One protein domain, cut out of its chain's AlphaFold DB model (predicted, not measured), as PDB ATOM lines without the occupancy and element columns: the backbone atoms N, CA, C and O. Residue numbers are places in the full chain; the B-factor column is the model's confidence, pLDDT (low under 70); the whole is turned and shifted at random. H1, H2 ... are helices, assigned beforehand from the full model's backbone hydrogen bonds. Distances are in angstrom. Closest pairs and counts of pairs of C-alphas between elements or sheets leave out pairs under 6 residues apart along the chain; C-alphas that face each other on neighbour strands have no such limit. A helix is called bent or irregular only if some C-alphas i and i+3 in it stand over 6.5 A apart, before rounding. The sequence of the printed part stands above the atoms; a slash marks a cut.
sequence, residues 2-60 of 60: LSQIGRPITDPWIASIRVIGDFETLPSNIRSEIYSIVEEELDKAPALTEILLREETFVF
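AT A GLANCE: This is residues 2 to 60 of the 60 residues of the protein "Methionine adenosyltransferase" of Acidilobales archaeon (UniProt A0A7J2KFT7). A long unnamed stretch, residues 2 to 27, first curls round on itself, then crosses over the long helix H1 on its way to a wide turn that leads back into H1. The short helix H2 follows at the other end of H1 and makes a corner with it, and residues 54 to 60 fold back after H2 as a tail. The printed part has 59 residues with two named helices, H1 then H2, and no named strand; the class is all helix, though these helices hold 25 of the 59 residues. The whole is loose, with a radius of gyration of the C-alphas of 14.7 A, and only just elongated, spanning 42 by 28 by 19 A.

IN THESE COORDINATES: The printed part begins at Leu 2, with its C-alpha at (213.776, 115.187, 248.414), and residues 2 to 27 belong to no named element. H1, residues 28 to 43, starts at C-alpha 28 (202.757, 125.587, 229.490) and measures 22.9 A from first to last C-alpha. H2, residues 45 to 53, measures 13.8 A and ends at C-alpha 53 (197.867, 114.085, 265.537).

HOW THE PARTS SIT: H1 and H2 meet only through their link, which is tight, with 1 residue between them. Neither helix is bent. In H1 every O i to N i+4 pair is within hydrogen-bond range; in H2 3 of 5 are.

THE WHOLE: Residues 20 to 29 stand free, and so do residues 49 to 55, of which 49 to 53 belong to H2. Without them the body has 42 residues and spans 29 by 29 by 18 A. The two C-alphas farthest apart, those of Glu 24 and Leu 53, are 42.8 A apart. The printed part has no cut; its mean pLDDT is 94.3, and no printed residue is under 70.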
ATOM      1  N   LEU A   2     212.487 115.479 247.797       97.81
ATOM      2  CA  LEU A   2     213.776 115.187 248.414       97.81
ATOM      3  C   LEU A   2     214.210 116.372 249.272       97.81
ATOM      4  O   LEU A   2     214.386 117.479 248.765       97.81
ATOM      5  N   SER A   3     214.352 116.130 250.569       97.12
ATOM      6  CA  SER A   3     214.785 117.117 251.552       97.12
ATOM      7  C   SER A   3     216.307 117.260 251.588       97.12
ATOM      8  O   SER A   3     217.049 116.442 251.042       97.12
ATOM      9  N   GLN A   4     216.775 118.286 252.294       97.56
ATOM     10  CA  GLN A   4     218.180 118.485 252.624       97.56
ATOM     11  C   GLN A   4     218.297 118.848 254.106       97.56
ATOM     12  O   GLN A   4     217.563 119.705 254.594       97.56
ATOM     13  N   ILE A   5     219.208 118.196 254.834       97.31
ATOM     14  CA  ILE A   5     219.455 118.514 256.249       97.31
ATOM     15  C   ILE A   5     219.863 119.986 256.376       97.31
ATOM     16  O   ILE A   5     220.725 120.460 255.639       97.31
ATOM     17  N   GLY A   6     219.243 120.694 257.323       96.56
ATOM     18  CA  GLY A   6     219.479 122.120 257.569       96.56
ATOM     19  C   GLY A   6     218.673 123.071 256.676       96.56
ATOM     20  O   GLY A   6     218.754 124.278 256.878       96.56
ATOM     21  N   ARG A   7     217.881 122.554 255.726       96.38
ATOM     22  CA  ARG A   7     216.955 123.338 254.897       96.38
ATOM     23  C   ARG A   7     215.517 123.208 255.429       96.38
ATOM     24  O   ARG A   7     215.172 122.131 255.925       96.38
ATOM     25  N   PRO A   8     214.680 124.261 255.366       96.75
ATOM     26  CA  PRO A   8     213.274 124.168 255.759       96.75
ATOM     27  C   PRO A   8     212.529 123.058 255.008       96.75
ATOM     28  O   PRO A   8     212.778 122.828 253.828       96.75
ATOM     29  N   ILE A   9     211.583 122.387 255.672       94.62
ATOM     30  CA  ILE A   9     210.798 121.298 255.057       94.62
ATOM     31  C   ILE A   9     209.876 121.781 253.926       94.62
ATOM     32  O   ILE A   9     209.535 120.992 253.051       94.62
ATOM     33  N   THR A  10     209.509 123.065 253.939       96.69
ATOM     34  CA  THR A  10     208.724 123.736 252.892       96.69
ATOM     35  C   THR A  10     209.557 124.032 251.640       96.69
ATOM     36  O   THR A  10     209.005 124.313 250.585       96.69
ATOM     37  N   ASP A  11     210.886 123.928 251.727       96.56
ATOM     38  CA  ASP A  11     211.817 124.259 250.650       96.56
ATOM     39  C   ASP A  11     212.721 123.051 250.325       96.56
ATOM     40  O   ASP A  11     213.888 122.991 250.724       96.56
ATOM     41  N   PRO A  12     212.189 122.014 249.653       96.94
ATOM     42  CA  PRO A  12     212.946 120.804 249.361       96.94
ATOM     43  C   PRO A  12     214.080 121.066 248.359       96.94
ATOM     44  O   PRO A  12     214.032 121.982 247.542       96.94
ATOM     45  N   TRP A  13     215.090 120.191 248.342       97.00
ATOM     46  CA  TRP A  13     216.115 120.232 247.294       97.00
ATOM     47  C   TRP A  13     215.509 119.979 245.908       97.00
ATOM     48  O   TRP A  13     215.883 120.639 244.940       97.00
ATOM     49  N   ILE A  14     214.546 119.055 245.823       97.31
ATOM     50  CA  ILE A  14     213.736 118.854 244.619       97.31
ATOM     51  C   ILE A  14     212.327 118.337 244.953       97.31
ATOM     52  O   ILE A  14     212.145 117.350 245.675       97.31
ATOM     53  N   ALA A  15     211.318 118.958 244.346       97.38
ATOM     54  CA  ALA A  15     209.959 118.436 244.234       97.38
ATOM     55  C   ALA A  15     209.722 117.990 242.779       97.38
ATOM     56  O   ALA A  15     209.256 118.749 241.938       97.38
ATOM     57  N   SER A  16     210.136 116.761 242.451       96.81
ATOM     58  CA  SER A  16     209.996 116.225 241.091       96.81
ATOM     59  C   SER A  16     208.572 115.734 240.853       96.81
ATOM     60  O   SER A  16     208.088 114.878 241.595       96.81
ATOM     61  N   ILE A  17     207.936 116.250 239.802       95.56
ATOM     62  CA  ILE A  17     206.597 115.855 239.365       95.56
ATOM     63  C   ILE A  17     206.703 115.132 238.026       95.56
ATOM     64  O   ILE A  17     207.320 115.625 237.081       95.56
ATOM     65  N   ARG A  18     206.082 113.954 237.945       93.62
ATOM     66  CA  ARG A  18     205.899 113.210 236.699       93.62
ATOM     67  C   ARG A  18     204.422 113.240 236.343       93.62
ATOM     68  O   ARG A  18     203.590 112.882 237.167       93.62
ATOM     69  N   VAL A  19     204.122 113.648 235.118       93.62
ATOM     70  CA  VAL A  19     202.755 113.760 234.607       93.62
ATOM     71  C   VAL A  19     202.568 112.733 233.498       93.62
ATOM     72  O   VAL A  19     203.481 112.518 232.700       93.62
ATOM     73  N   ILE A  20     201.399 112.102 233.460       93.19
ATOM     74  CA  ILE A  20     200.961 111.217 232.379       93.19
ATOM     75  C   ILE A  20     199.707 111.850 231.780       93.19
ATOM     76  O   ILE A  20     198.818 112.258 232.525       93.19
ATOM     77  N   GLY A  21     199.638 111.949 230.457       89.88
ATOM     78  CA  GLY A  21     198.469 112.476 229.764       89.88
ATOM     79  C   GLY A  21     198.588 112.362 228.250       89.88
ATOM     80  O   GLY A  21     199.651 112.026 227.727       89.88
ATOM     81  N   ASP A  22     197.487 112.662 227.564       90.31
ATOM     82  CA  ASP A  22     197.348 112.541 226.108       90.31
ATOM     83  C   ASP A  22     197.890 113.786 225.386       90.31
ATOM     84  O   ASP A  22     197.186 114.486 224.661       90.31
ATOM     85  N   PHE A  23     199.159 114.108 225.629       89.19
ATOM     86  CA  PHE A  23     199.860 115.210 224.977       89.19
ATOM     87  C   PHE A  23     201.297 114.801 224.647       89.19
ATOM     88  O   PHE A  23     201.992 114.215 225.473       89.19
ATOM     89  N   GLU A  24     201.767 115.140 223.443       88.06
ATOM     90  CA  GLU A  24     203.163 114.886 223.048       88.06
ATOM     91  C   GLU A  24     204.150 115.704 223.890       88.06
ATOM     92  O   GLU A  24     205.250 115.254 224.208       88.06
ATOM     93  N   THR A  25     203.746 116.919 224.276       91.38
ATOM     94  CA  THR A  25     204.519 117.810 225.145       91.38
ATOM     95  C   THR A  25     203.610 118.440 226.187       91.38
ATOM     96  O   THR A  25     202.473 118.796 225.890       91.38
ATOM     97  N   LEU A  26     204.107 118.574 227.420       92.31
ATOM     98  CA  LEU A  26     203.335 119.158 228.519       92.31
ATOM     99  C   LEU A  26     203.026 120.641 228.221       92.31
ATOM    100  O   LEU A  26     203.978 121.434 228.160       92.31
ATOM    101  N   PRO A  27     201.741 121.029 228.094       94.38
ATOM    102  CA  PRO A  27     201.344 122.413 227.856       94.38
ATOM    103  C   PRO A  27     201.850 123.361 228.948       94.38
ATOM    104  O   PRO A  27     201.928 123.002 230.126       94.38
ATOM    105  N   SER A  28     202.190 124.594 228.567       94.19
ATOM    106  CA  SER A  28     202.757 125.587 229.490       94.19
ATOM    107  C   SER A  28     201.789 125.990 230.603       94.19
ATOM    108  O   SER A  28     202.219 126.129 231.742       94.19
ATOM    109  N   ASN A  29     200.496 126.113 230.304       94.75
ATOM    110  CA  ASN A  29     199.464 126.428 231.293       94.75
ATOM    111  C   ASN A  29     199.354 125.336 232.366       94.75
ATOM    112  O   ASN A  29     199.350 125.654 233.549       94.75
ATOM    113  N   ILE A  30     199.359 124.061 231.958       94.56
ATOM    114  CA  ILE A  30     199.311 122.921 232.886       94.56
ATOM    115  C   ILE A  30     200.584 122.883 233.731       94.56
ATOM    116  O   ILE A  30     200.534 122.653 234.934       94.56
ATOM    117  N   ARG A  31     201.746 123.146 233.121       95.12
ATOM    118  CA  ARG A  31     203.008 123.246 233.861       95.12
ATOM    119  C   ARG A  31     202.930 124.319 234.946       95.12
ATOM    120  O   ARG A  31     203.307 124.036 236.076       95.12
ATOM    121  N   SER A  32     202.473 125.525 234.611       96.69
ATOM    122  CA  SER A  32     202.334 126.622 235.575       96.69
ATOM    123  C   SER A  32     201.364 126.277 236.700       96.69
ATOM    124  O   SER A  32     201.680 126.520 237.857       96.69
ATOM    125  N   GLU A  33     200.237 125.650 236.374       97.00
ATOM    126  CA  GLU A  33     199.259 125.192 237.361       97.00
ATOM    127  C   GLU A  33     199.859 124.160 238.325       97.00
ATOM    128  O   GLU A  33     199.729 124.303 239.538       97.00
ATOM    129  N   ILE A  34     200.607 123.178 237.809       96.75
ATOM    130  CA  ILE A  34     201.333 122.204 238.639       96.75
ATOM    131  C   ILE A  34     202.301 122.913 239.587       96.75
ATOM    132  O   ILE A  34     202.369 122.548 240.757       96.75
ATOM    133  N   TYR A  35     203.051 123.907 239.102       96.50
ATOM    134  CA  TYR A  35     203.963 124.666 239.960       96.50
ATOM    135  C   TYR A  35     203.219 125.365 241.097       96.50
ATOM    136  O   TYR A  35     203.632 125.221 242.242       96.50
ATOM    137  N   SER A  36     202.113 126.051 240.799       97.75
ATOM    138  CA  SER A  36     201.312 126.740 241.814       97.75
ATOM    139  C   SER A  36     200.741 125.781 242.859       97.75
ATOM    140  O   SER A  36     200.825 126.069 244.047       97.75
ATOM    141  N   ILE A  37     200.232 124.618 242.437       97.81
ATOM    142  CA  ILE A  37     199.729 123.592 243.365       97.81
ATOM    143  C   ILE A  37     200.856 123.090 244.269       97.81
ATOM    144  O   ILE A  37     200.687 122.985 245.477       97.81
ATOM    145  N   VAL A  38     202.019 122.770 243.697       97.31
ATOM    146  CA  VAL A  38     203.148 122.248 244.477       97.31
ATOM    147  C   VAL A  38     203.646 123.277 245.488       97.31
ATOM    148  O   VAL A  38     203.943 122.902 246.618       97.31
ATOM    149  N   GLU A  39     203.736 124.547 245.101       96.50
ATOM    150  CA  GLU A  39     204.137 125.637 245.994       96.50
ATOM    151  C   GLU A  39     203.147 125.797 247.156       96.50
ATOM    152  O   GLU A  39     203.549 125.754 248.318       96.50
ATOM    153  N   GLU A  40     201.848 125.850 246.856       96.88
ATOM    154  CA  GLU A  40     200.795 125.968 247.866       96.88
ATOM    155  C   GLU A  40     200.792 124.788 248.857       96.88
ATOM    156  O   GLU A  40     200.657 124.979 250.067       96.88
ATOM    157  N   GLU A  41     200.958 123.557 248.373       95.50
ATOM    158  CA  GLU A  41     200.962 122.369 249.232       95.50
ATOM    159  C   GLU A  41     202.243 122.253 250.071       95.50
ATOM    160  O   GLU A  41     202.198 121.778 251.211       95.50
ATOM    161  N   LEU A  42     203.387 122.718 249.557       96.50
ATOM    162  CA  LEU A  42     204.629 122.781 250.332       96.50
ATOM    163  C   LEU A  42     204.520 123.772 251.495       96.50
ATOM    164  O   LEU A  42     204.977 123.454 252.593       96.50
ATOM    165  N   ASP A  43     203.860 124.915 251.302       95.94
ATOM    166  CA  ASP A  43     203.624 125.898 252.367       95.94
ATOM    167  C   ASP A  43     202.704 125.364 253.474       95.94
ATOM    168  O   ASP A  43     202.841 125.727 254.646       95.94
ATOM    169  N   LYS A  44     201.804 124.436 253.131       94.81
ATOM    170  CA  LYS A  44     200.924 123.746 254.084       94.81
ATOM    171  C   LYS A  44     201.592 122.572 254.796       94.81
ATOM    172  O   LYS A  44     201.008 122.048 255.745       94.81
ATOM    173  N   ALA A  45     202.805 122.165 254.414       91.81
ATOM    174  CA  ALA A  45     203.484 121.008 255.007       91.81
ATOM    175  C   ALA A  45     203.531 121.012 256.554       91.81
ATOM    176  O   ALA A  45     203.342 119.946 257.143       91.81
ATOM    177  N   PRO A  46     203.703 122.154 257.258       91.88
ATOM    178  CA  PRO A  46     203.641 122.176 258.721       91.88
ATOM    179  C   PRO A  46     202.287 121.718 259.292       91.88
ATOM    180  O   PRO A  46     202.260 121.054 260.332       91.88
ATOM    181  N   ALA A  47     201.178 122.003 258.597       91.69
ATOM    182  CA  ALA A  47     199.826 121.616 259.005       91.69
ATOM    183  C   ALA A  47     199.592 120.095 258.944       91.69
ATOM    184  O   ALA A  47     198.721 119.579 259.643       91.69
ATOM    185  N   LEU A  48     200.415 119.347 258.197       90.75
ATOM    186  CA  LEU A  48     200.353 117.879 258.172       90.75
ATOM    187  C   LEU A  48     200.589 117.264 259.556       90.75
ATOM    188  O   LEU A  48     200.065 116.193 259.852       90.75
ATOM    189  N   THR A  49     201.335 117.951 260.425       91.00
ATOM    190  CA  THR A  49     201.538 117.515 261.814       91.00
ATOM    191  C   THR A  49     200.213 117.448 262.565       91.00
ATOM    192  O   THR A  49     199.966 116.495 263.294       91.00
ATOM    193  N   GLU A  50     199.342 118.439 262.371       93.44
ATOM    194  CA  GLU A  50     198.033 118.471 263.019       93.44
ATOM    195  C   GLU A  50     197.130 117.347 262.499       93.44
ATOM    196  O   GLU A  50     196.516 116.644 263.295       93.44
ATOM    197  N   ILE A  51     197.125 117.115 261.184       93.19
ATOM    198  CA  ILE A  51     196.371 116.023 260.545       93.19
ATOM    199  C   ILE A  51     196.810 114.654 261.093       93.19
ATOM    200  O   ILE A  51     195.970 113.805 261.390       93.19
ATOM    201  N   LEU A  52     198.119 114.445 261.281       92.81
ATOM    202  CA  LEU A  52     198.660 113.217 261.872       92.81
ATOM    203  C   LEU A  52     198.234 113.044 263.333       92.81
ATOM    204  O   LEU A  52     197.848 111.949 263.730       92.81
ATOM    205  N   LEU A  53     198.277 114.117 264.128       94.12
ATOM    206  CA  LEU A  53     197.867 114.085 265.537       94.12
ATOM    207  C   LEU A  53     196.361 113.856 265.715       94.12
ATOM    208  O   LEU A  53     195.946 113.336 266.748       94.12
ATOM    209  N   ARG A  54     195.551 114.249 264.728       95.75
ATOM    210  CA  ARG A  54     194.100 114.025 264.706       95.75
ATOM    211  C   ARG A  54     193.697 112.661 264.143       95.75
ATOM    212  O   ARG A  54     192.507 112.372 264.102       95.75
ATOM    213  N   GLU A  55     194.660 111.844 263.712       90.88
ATOM    214  CA  GLU A  55     194.414 110.548 263.063       90.88
ATOM    215  C   GLU A  55     193.541 110.669 261.793       90.88
ATOM    216  O   GLU A  55     192.852 109.737 261.390       90.88
ATOM    217  N   GLU A  56     193.589 111.828 261.124       92.88
ATOM    218  CA  GLU A  56     192.800 112.136 259.919       92.88
ATOM    219  C   GLU A  56     193.472 111.637 258.623       92.88
ATOM    220  O   GLU A  56     193.003 111.909 257.517       92.88
ATOM    221  N   THR A  57     194.584 110.906 258.735       89.75
ATOM    222  CA  THR A  57     195.328 110.358 257.597       89.75
ATOM    223  C   THR A  57     195.914 108.983 257.909       89.75
ATOM    224  O   THR A  57     196.153 108.635 259.065       89.75
ATOM    225  N   PHE A  58     196.183 108.208 256.860       87.31
ATOM    226  CA  PHE A  58     196.812 106.894 256.956       87.31
ATOM    227  C   PHE A  58     198.323 107.004 256.756       87.31
ATOM    228  O   PHE A  58     198.798 107.720 255.875       87.31
ATOM    229  N   VAL A  59     199.080 106.257 257.560       90.31
ATOM    230  CA  VAL A  59     200.552 106.183 257.473       90.31
ATOM    231  C   VAL A  59     201.041 104.782 257.082       90.31
ATOM    232  O   VAL A  59     202.247 104.577 256.938       90.31
ATOM    233  N   PHE A  60     200.116 103.830 256.911       85.44
ATOM    234  CA  PHE A  60     200.335 102.442 256.501       85.44
ATOM    235  C   PHE A  60     199.057 101.836 255.910       85.44
ATOM    236  O   PHE A  60     197.956 102.304 256.286       85.44
TER     237      PHE A  60